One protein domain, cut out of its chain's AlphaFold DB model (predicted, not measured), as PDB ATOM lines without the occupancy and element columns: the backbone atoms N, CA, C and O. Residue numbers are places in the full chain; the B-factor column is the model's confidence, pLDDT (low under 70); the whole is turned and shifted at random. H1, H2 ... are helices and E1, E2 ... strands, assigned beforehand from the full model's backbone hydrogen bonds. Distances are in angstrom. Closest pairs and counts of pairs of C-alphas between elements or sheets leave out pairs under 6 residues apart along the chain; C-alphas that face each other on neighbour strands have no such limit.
ATOM      1  N   ILE A   3     292.304 164.217 194.009       93.25
ATOM      2  CA  ILE A   3     293.129 163.154 194.596       93.25
ATOM      3  C   ILE A   3     292.714 161.812 193.995       93.25
ATOM      4  O   ILE A   3     291.563 161.392 194.131       93.25
ATOM      5  N   LEU A   4     293.657 161.124 193.359       95.06
ATOM      6  CA  LEU A   4     293.473 159.796 192.784       95.06
ATOM      7  C   LEU A   4     294.144 158.747 193.668       95.06
ATOM      8  O   LEU A   4     295.234 158.949 194.191       95.06
ATOM      9  N   LYS A   5     293.495 157.596 193.841       94.81
ATOM     10  CA  LYS A   5     294.022 156.488 194.649       94.81
ATOM     11  C   LYS A   5     294.280 155.297 193.733       94.81
ATOM     12  O   LYS A   5     293.324 154.747 193.196       94.81
ATOM     13  N   GLY A   6     295.535 154.883 193.592       94.19
ATOM     14  CA  GLY A   6     295.939 153.782 192.712       94.19
ATOM     15  C   GLY A   6     296.659 152.649 193.446       94.19
ATOM     16  O   GLY A   6     296.906 152.728 194.648       94.19
ATOM     17  N   LYS A   7     296.984 151.583 192.714       95.62
ATOM     18  CA  LYS A   7     297.848 150.475 193.148       95.62
ATOM     19  C   LYS A   7     298.905 150.257 192.069       95.62
ATOM     20  O   LYS A   7     298.576 150.373 190.892       95.62
ATOM     21  N   GLY A   8     300.134 149.942 192.459       93.06
ATOM     22  CA  GLY A   8     301.232 149.702 191.524       93.06
ATOM     23  C   GLY A   8     302.591 150.014 192.135       93.06
ATOM     24  O   GLY A   8     302.688 150.323 193.326       93.06
ATOM     25  N   ASP A   9     303.623 149.952 191.301       92.75
ATOM     26  CA  ASP A   9     305.000 150.256 191.686       92.75
ATOM     27  C   ASP A   9     305.312 151.748 191.512       92.75
ATOM     28  O   ASP A   9     306.002 152.181 190.596       92.75
ATOM     29  N   PHE A  10     304.700 152.569 192.359       92.56
ATOM     30  CA  PHE A  10     304.965 154.003 192.412       92.56
ATOM     31  C   PHE A  10     304.843 154.513 193.846       92.56
ATOM     32  O   PHE A  10     304.159 153.921 194.681       92.56
ATOM     33  N   SER A  11     305.495 155.626 194.165       88.62
ATOM     34  CA  SER A  11     305.411 156.216 195.509       88.62
ATOM     35  C   SER A  11     304.132 157.038 195.701       88.62
ATOM     36  O   SER A  11     303.494 156.945 196.747       88.62
ATOM     37  N   GLY A  12     303.716 157.767 194.663       93.88
ATOM     38  CA  GLY A  12     302.641 158.760 194.701       93.88
ATOM     39  C   GLY A  12     303.212 160.177 194.617       93.88
ATOM     40  O   GLY A  12     304.408 160.337 194.387       93.88
ATOM     41  N   GLY A  13     302.364 161.184 194.805       94.50
ATOM     42  CA  GLY A  13     302.732 162.601 194.774       94.50
ATOM     43  C   GLY A  13     301.916 163.383 193.754       94.50
ATOM     44  O   GLY A  13     300.890 162.899 193.267       94.50
ATOM     45  N   THR A  14     302.363 164.589 193.424       94.62
ATOM     46  CA  THR A  14     301.723 165.411 192.397       94.62
ATOM     47  C   THR A  14     302.089 164.881 191.013       94.62
ATOM     48  O   THR A  14     303.247 164.589 190.723       94.62
ATOM     49  N   CYS A  15     301.089 164.697 190.157       92.38
ATOM     50  CA  CYS A  15     301.237 164.138 188.818       92.38
ATOM     51  C   CYS A  15     300.348 164.890 187.830       92.38
ATOM     52  O   CYS A  15     299.283 165.390 188.194       92.38
ATOM     53  N   THR A  16     300.739 164.887 186.559       92.56
ATOM     54  CA  THR A  16     299.886 165.349 185.459       92.56
ATOM     55  C   THR A  16     299.236 164.142 184.795       92.56
ATOM     56  O   THR A  16     299.927 163.282 184.254       92.56
ATOM     57  N   VAL A  17     297.907 164.064 184.834       89.50
ATOM     58  CA  VAL A  17     297.120 162.992 184.209       89.50
ATOM     59  C   VAL A  17     296.106 163.635 183.276       89.50
ATOM     60  O   VAL A  17     295.293 164.435 183.723       89.50
ATOM     61  N   ASN A  18     296.139 163.296 181.984       91.12
ATOM     62  CA  ASN A  18     295.262 163.896 180.964       91.12
ATOM     63  C   ASN A  18     295.277 165.437 180.986       91.12
ATOM     64  O   ASN A  18     294.230 166.073 180.916       91.12
ATOM     65  N   SER A  19     296.467 166.028 181.135       92.69
ATOM     66  CA  SER A  19     296.672 167.480 181.271       92.69
ATOM     67  C   SER A  19     296.052 168.122 182.524       92.69
ATOM     68  O   SER A  19     296.064 169.343 182.646       92.69
ATOM     69  N   GLU A  20     295.565 167.329 183.483       92.38
ATOM     70  CA  GLU A  20     295.127 167.799 184.800       92.38
ATOM     71  C   GLU A  20     296.185 167.497 185.866       92.38
ATOM     72  O   GLU A  20     296.660 166.363 185.987       92.38
ATOM     73  N   THR A  21     296.508 168.486 186.700       93.00
ATOM     74  CA  THR A  21     297.315 168.266 187.905       93.00
ATOM     75  C   THR A  21     296.471 167.576 188.975       93.00
ATOM     76  O   THR A  21     295.418 168.068 189.393       93.00
ATOM     77  N   VAL A  22     296.940 166.421 189.437       94.38
ATOM     78  CA  VAL A  22     296.286 165.585 190.446       94.38
ATOM     79  C   VAL A  22     297.301 165.111 191.480       94.38
ATOM     80  O   VAL A  22     298.485 164.983 191.187       94.38
ATOM     81  N   ILE A  23     296.840 164.791 192.687       95.19
ATOM     82  CA  ILE A  23     297.662 164.106 193.691       95.19
ATOM     83  C   ILE A  23     297.338 162.618 193.636       95.19
ATOM     84  O   ILE A  23     296.191 162.220 193.836       95.19
ATOM     85  N   VAL A  24     298.336 161.782 193.378       96.00
ATOM     86  CA  VAL A  24     298.185 160.329 193.318       96.00
ATOM     87  C   VAL A  24     298.681 159.705 194.618       96.00
ATOM     88  O   VAL A  24     299.818 159.906 195.029       96.00
ATOM     89  N   ILE A  25     297.841 158.889 195.253       96.50
ATOM     90  CA  ILE A  25     298.184 158.122 196.453       96.50
ATOM     91  C   ILE A  25     298.246 156.640 196.115       96.50
ATOM     92  O   ILE A  25     297.256 156.051 195.662       96.50
ATOM     93  N   ASN A  26     299.388 156.012 196.388       96.12
ATOM     94  CA  ASN A  26     299.502 154.565 196.293       96.12
ATOM     95  C   ASN A  26     298.863 153.900 197.521       96.12
ATOM     96  O   ASN A  26     299.354 154.002 198.645       96.12
ATOM     97  N   LYS A  27     297.771 153.166 197.303       96.12
ATOM     98  CA  LYS A  27     297.038 152.444 198.350       96.12
ATOM     99  C   LYS A  27     297.833 151.283 198.955       96.12
ATOM    100  O   LYS A  27     297.435 150.808 200.012       96.12
ATOM    101  N   MET A  28     298.892 150.825 198.288       96.12
ATOM    102  CA  MET A  28     299.749 149.728 198.747       96.12
ATOM    103  C   MET A  28     300.827 150.183 199.733       96.12
ATOM    104  O   MET A  28     301.444 149.340 200.376       96.12
ATOM    105  N   LYS A  29     301.074 151.493 199.857       94.75
ATOM    106  CA  LYS A  29     302.054 152.014 200.811       94.75
ATOM    107  C   LYS A  29     301.455 152.119 202.226       94.75
ATOM    108  O   LYS A  29     300.237 152.306 202.350       94.75
ATOM    109  N   PRO A  30     302.285 152.023 203.284       95.12
ATOM    110  CA  PRO A  30     301.858 152.213 204.672       95.12
ATOM    111  C   PRO A  30     301.137 153.547 204.908       95.12
ATOM    112  O   PRO A  30     301.221 154.473 204.096       95.12
ATOM    113  N   MET A  31     300.401 153.660 206.017       91.06
ATOM    114  CA  MET A  31     299.651 154.882 206.339       91.06
ATOM    115  C   MET A  31     300.566 156.101 206.419       91.06
ATOM    116  O   MET A  31     300.280 157.108 205.780       91.06
ATOM    117  N   GLU A  32     301.689 155.970 207.114       89.56
ATOM    118  CA  GLU A  32     302.684 157.017 207.321       89.56
ATOM    119  C   GLU A  32     303.203 157.550 205.985       89.56
ATOM    120  O   GLU A  32     303.256 158.757 205.770       89.56
ATOM    121  N   GLN A  33     303.510 156.658 205.041       91.12
ATOM    122  CA  GLN A  33     303.990 157.064 203.723       91.12
ATOM    123  C   GLN A  33     302.901 157.782 202.917       91.12
ATOM    124  O   GLN A  33     303.187 158.781 202.266       91.12
ATOM    125  N   ARG A  34     301.648 157.317 202.984       93.25
ATOM    126  CA  ARG A  34     300.520 157.984 202.308       93.25
ATOM    127  C   ARG A  34     300.261 159.376 202.885       93.25
ATOM    128  O   ARG A  34     299.987 160.298 202.119       93.25
ATOM    129  N   LEU A  35     300.362 159.527 204.206       90.44
ATOM    130  CA  LEU A  35     300.258 160.817 204.889       90.44
ATOM    131  C   LEU A  35     301.391 161.751 204.464       90.44
ATOM    132  O   LEU A  35     301.120 162.886 204.083       90.44
ATOM    133  N   ARG A  36     302.630 161.247 204.424       89.50
ATOM    134  CA  ARG A  36     303.791 162.007 203.952       89.50
ATOM    135  C   ARG A  36     303.594 162.497 202.522       89.50
ATOM    136  O   ARG A  36     303.789 163.675 202.268       89.50
ATOM    137  N   THR A  37     303.146 161.627 201.615       92.19
ATOM    138  CA  THR A  37     302.859 161.995 200.220       92.19
ATOM    139  C   THR A  37     301.802 163.092 200.114       92.19
ATOM    140  O   THR A  37     301.977 164.027 199.341       92.19
ATOM    141  N   LEU A  38     300.715 163.004 200.889       90.88
ATOM    142  CA  LEU A  38     299.702 164.062 200.920       90.88
ATOM    143  C   LEU A  38     300.294 165.380 201.421       90.88
ATOM    144  O   LEU A  38     300.101 166.406 200.778       90.88
ATOM    145  N   ALA A  39     301.027 165.342 202.535       89.38
ATOM    146  CA  ALA A  39     301.620 166.532 203.127       89.38
ATOM    147  C   ALA A  39     302.599 167.217 202.170       89.38
ATOM    148  O   ALA A  39     302.464 168.412 201.925       89.38
ATOM    149  N   THR A  40     303.525 166.465 201.568       89.69
ATOM    150  CA  THR A  40     304.482 167.027 200.606       89.69
ATOM    151  C   THR A  40     303.792 167.575 199.364       89.69
ATOM    152  O   THR A  40     304.153 168.651 198.911       89.69
ATOM    153  N   SER A  41     302.766 166.894 198.842       91.25
ATOM    154  CA  SER A  41     302.017 167.400 197.688       91.25
ATOM    155  C   SER A  41     301.221 168.660 198.004       91.25
ATOM    156  O   SER A  41     301.084 169.509 197.135       91.25
ATOM    157  N   PHE A  42     300.687 168.813 199.218       88.25
ATOM    158  CA  PHE A  42     299.981 170.037 199.598       88.25
ATOM    159  C   PHE A  42     300.914 171.247 199.686       88.25
ATOM    160  O   PHE A  42     300.483 172.339 199.332       88.25
ATOM    161  N   LEU A  43     302.180 171.056 200.072       86.62
ATOM    162  CA  LEU A  43     303.186 172.128 200.119       86.62
ATOM    163  C   LEU A  43     303.512 172.734 198.746       86.62
ATOM    164  O   LEU A  43     304.070 173.825 198.681       86.62
ATOM    165  N   GLU A  44     303.174 172.053 197.651       87.75
ATOM    166  CA  GLU A  44     303.331 172.588 196.293       87.75
ATOM    167  C   GLU A  44     302.235 173.606 195.925       87.75
ATOM    168  O   GLU A  44     302.348 174.305 194.918       87.75
ATOM    169  N   TYR A  45     301.168 173.696 196.723       84.12
ATOM    170  CA  TYR A  45     300.068 174.635 196.526       84.12
ATOM    171  C   TYR A  45     300.174 175.799 197.510       84.12
ATOM    172  O   TYR A  45     300.681 175.654 198.619       84.12
ATOM    173  N   ASN A  46     299.619 176.953 197.136       83.19
ATOM    174  CA  ASN A  46     299.414 178.028 198.099       83.19
ATOM    175  C   ASN A  46     298.258 177.651 199.045       83.19
ATOM    176  O   ASN A  46     297.105 177.563 198.618       83.19
ATOM    177  N   LEU A  47     298.583 177.392 200.314       82.31
ATOM    178  CA  LEU A  47     297.636 176.954 201.344       82.31
ATOM    179  C   LEU A  47     297.171 178.088 202.273       82.31
ATOM    180  O   LEU A  47     296.349 177.825 203.155       82.31
ATOM    181  N   ASP A  48     297.664 179.318 202.095       83.50
ATOM    182  CA  ASP A  48     297.466 180.424 203.047       83.50
ATOM    183  C   ASP A  48     295.979 180.733 203.280       83.50
ATOM    184  O   ASP A  48     295.527 180.890 204.417       83.50
ATOM    185  N   GLU A  49     295.193 180.721 202.203       81.94
ATOM    186  CA  GLU A  49     293.757 181.018 202.228       81.94
ATOM    187  C   GLU A  49     292.877 179.760 202.342       81.94
ATOM    188  O   GLU A  49     291.648 179.848 202.381       81.94
ATOM    189  N   ILE A  50     293.476 178.566 202.423       82.81
ATOM    190  CA  ILE A  50     292.736 177.306 202.506       82.81
ATOM    191  C   ILE A  50     292.536 176.933 203.971       82.81
ATOM    192  O   ILE A  50     293.481 176.604 204.699       82.81
ATOM    193  N   TYR A  51     291.274 176.918 204.407       83.56
ATOM    194  CA  TYR A  51     290.930 176.365 205.710       83.56
ATOM    195  C   TYR A  51     291.301 174.880 205.766       83.56
ATOM    196  O   TYR A  51     290.840 174.062 204.967       83.56
ATOM    197  N   MET A  52     292.118 174.532 206.754       83.38
ATOM    198  CA  MET A  52     292.512 173.164 207.057       83.38
ATOM    199  C   MET A  52     292.322 172.925 208.546       83.38
ATOM    200  O   MET A  52     292.542 173.817 209.364       83.38
ATOM    201  N   VAL A  53     291.958 171.695 208.899       87.38
ATOM    202  CA  VAL A  53     291.912 171.266 210.299       87.38
ATOM    203  C   VAL A  53     293.282 171.544 210.947       87.38
ATOM    204  O   VAL A  53     294.293 171.155 210.358       87.38
ATOM    205  N   PRO A  54     293.360 172.173 212.139       88.75
ATOM    206  CA  PRO A  54     294.634 172.590 212.734       88.75
ATOM    207  C   PRO A  54     295.673 171.471 212.853       88.75
ATOM    208  O   PRO A  54     296.836 171.680 212.528       88.75
ATOM    209  N   ALA A  55     295.246 170.263 213.234       85.94
ATOM    210  CA  ALA A  55     296.125 169.096 213.315       85.94
ATOM    211  C   ALA A  55     296.722 168.706 211.950       85.94
ATOM    212  O   ALA A  55     297.891 168.343 211.863       85.94
ATOM    213  N   LEU A  56     295.938 168.828 210.872       83.50
ATOM    214  CA  LEU A  56     296.416 168.583 209.512       83.50
ATOM    215  C   LEU A  56     297.419 169.660 209.083       83.50
ATOM    216  O   LEU A  56     298.460 169.326 208.527       83.50
ATOM    217  N   ARG A  57     297.133 170.934 209.376       87.75
ATOM    218  CA  ARG A  57     298.051 172.041 209.081       87.75
ATOM    219  C   ARG A  57     299.382 171.865 209.818       87.75
ATOM    220  O   ARG A  57     300.427 171.967 209.192       87.75
ATOM    221  N   ALA A  58     299.347 171.515 211.104       88.31
ATOM    222  CA  ALA A  58     300.549 171.242 211.891       88.31
ATOM    223  C   ALA A  58     301.393 170.101 211.295       88.31
ATOM    224  O   ALA A  58     302.602 170.247 211.152       88.31
ATOM    225  N   TYR A  59     300.755 169.004 210.876       86.25
ATOM    226  CA  TYR A  59     301.448 167.871 210.256       86.25
ATOM    227  C   TYR A  59     302.115 168.227 208.914       86.25
ATOM    228  O   TYR A  59     303.217 167.760 208.612       86.25
ATOM    229  N   ILE A  60     301.457 169.055 208.095       85.75
ATOM    230  CA  ILE A  60     302.018 169.545 206.827       85.75
ATOM    231  C   ILE A  60     303.255 170.414 207.090       85.75
ATOM    232  O   ILE A  60     304.290 170.214 206.454       85.75
ATOM    233  N   GLU A  61     303.177 171.323 208.062       85.44
ATOM    234  CA  GLU A  61     304.300 172.183 208.452       85.44
ATOM    235  C   GLU A  61     305.475 171.396 209.048       85.44
ATOM    236  O   GLU A  61     306.627 171.644 208.702       85.44
ATOM    237  N   GLU A  62     305.208 170.391 209.881       86.12
ATOM    238  CA  GLU A  62     306.237 169.475 210.388       86.12
ATOM    239  C   GLU A  62     306.917 168.712 209.240       86.12
ATOM    240  O   GLU A  62     308.143 168.604 209.178       86.12
ATOM    241  N   SER A  63     306.127 168.246 208.267       80.12
ATOM    242  CA  SER A  63     306.649 167.570 207.077       80.12
ATOM    243  C   SER A  63     307.537 168.486 206.225       80.12
ATOM    244  O   SER A  63     308.470 167.993 205.594       80.12
ATOM    245  N   ARG A  64     307.291 169.804 206.207       76.94
ATOM    246  CA  ARG A  64     308.149 170.794 205.530       76.94
ATOM    247  C   ARG A  64     309.533 170.874 206.176       76.94
ATOM    248  O   ARG A  64     310.529 170.895 205.462       76.94
ATOM    249  N   LEU A  65     309.591 170.870 207.508       71.00
ATOM    250  CA  LEU A  65     310.835 170.969 208.281       71.00
ATOM    251  C   LEU A  65     311.703 169.707 208.194       71.00
ATOM    252  O   LEU A  65     312.919 169.808 208.240       71.00
ATOM    253  N   LEU A  66     311.091 168.529 208.043       63.22
ATOM    254  CA  LEU A  66     311.792 167.240 207.923       63.22
ATOM    255  C   LEU A  66     312.311 166.930 206.505       63.22
ATOM    256  O   LEU A  66     312.888 165.864 206.288       63.22
ATOM    257  N   ASN A  67     312.026 167.790 205.524       56.38
ATOM    258  CA  ASN A  67     312.487 167.662 204.134       56.38
ATOM    259  C   ASN A  67     313.533 168.730 203.743       56.38
ATOM    260  O   ASN A  67     313.964 168.740 202.590       56.38
TER     261      ASN A  67
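What this domain is: This is residues 3 to 67 of the 68 residues of an uncharacterized protein of marine metagenome (UniProt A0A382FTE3). What shape? H1 covers one face of a small sheet, and H2 packs crosswise on H1. Which parts? Printed are 65 residues with E1, E2, E3, H1, H2; sheet E1, E3, E2 and class are mixed. The whole is compact, with a radius of gyration of the C-alphas of 12.2 A, and the C-alphas span 31 by 27 by 20 A.

Where its parts are: Where are strands? E1 is residues 3 to 6, from C-alpha (293.129, 163.154, 194.596), E2 12 to 17, E3 20 to 26. And helices? H1 is residues 31 to 42, 16.6 A; H2 is 54 to 65, 16.9 A, ending at (310.835, 170.969, 208.281).

How they stand to each other: Which strands pair? E1 and E3 are parallel, E2 and E3 an antiparallel hairpin; N 4 and O 23, and N 15 and O 22, are 2.8 A apart. How sit helices? H1 is on the sheet, height 8.3 A. H2 touches H1, about perpendicular at 83 degrees, closest C-alphas Ala 39 and Ile 60. Their O i to N i+4 pairs are within hydrogen-bond range.

The domain as a whole: Any cut? The printed part has no cut; link H1 to H2 is long. Low confidence? Residues 66 to 67 are under 70.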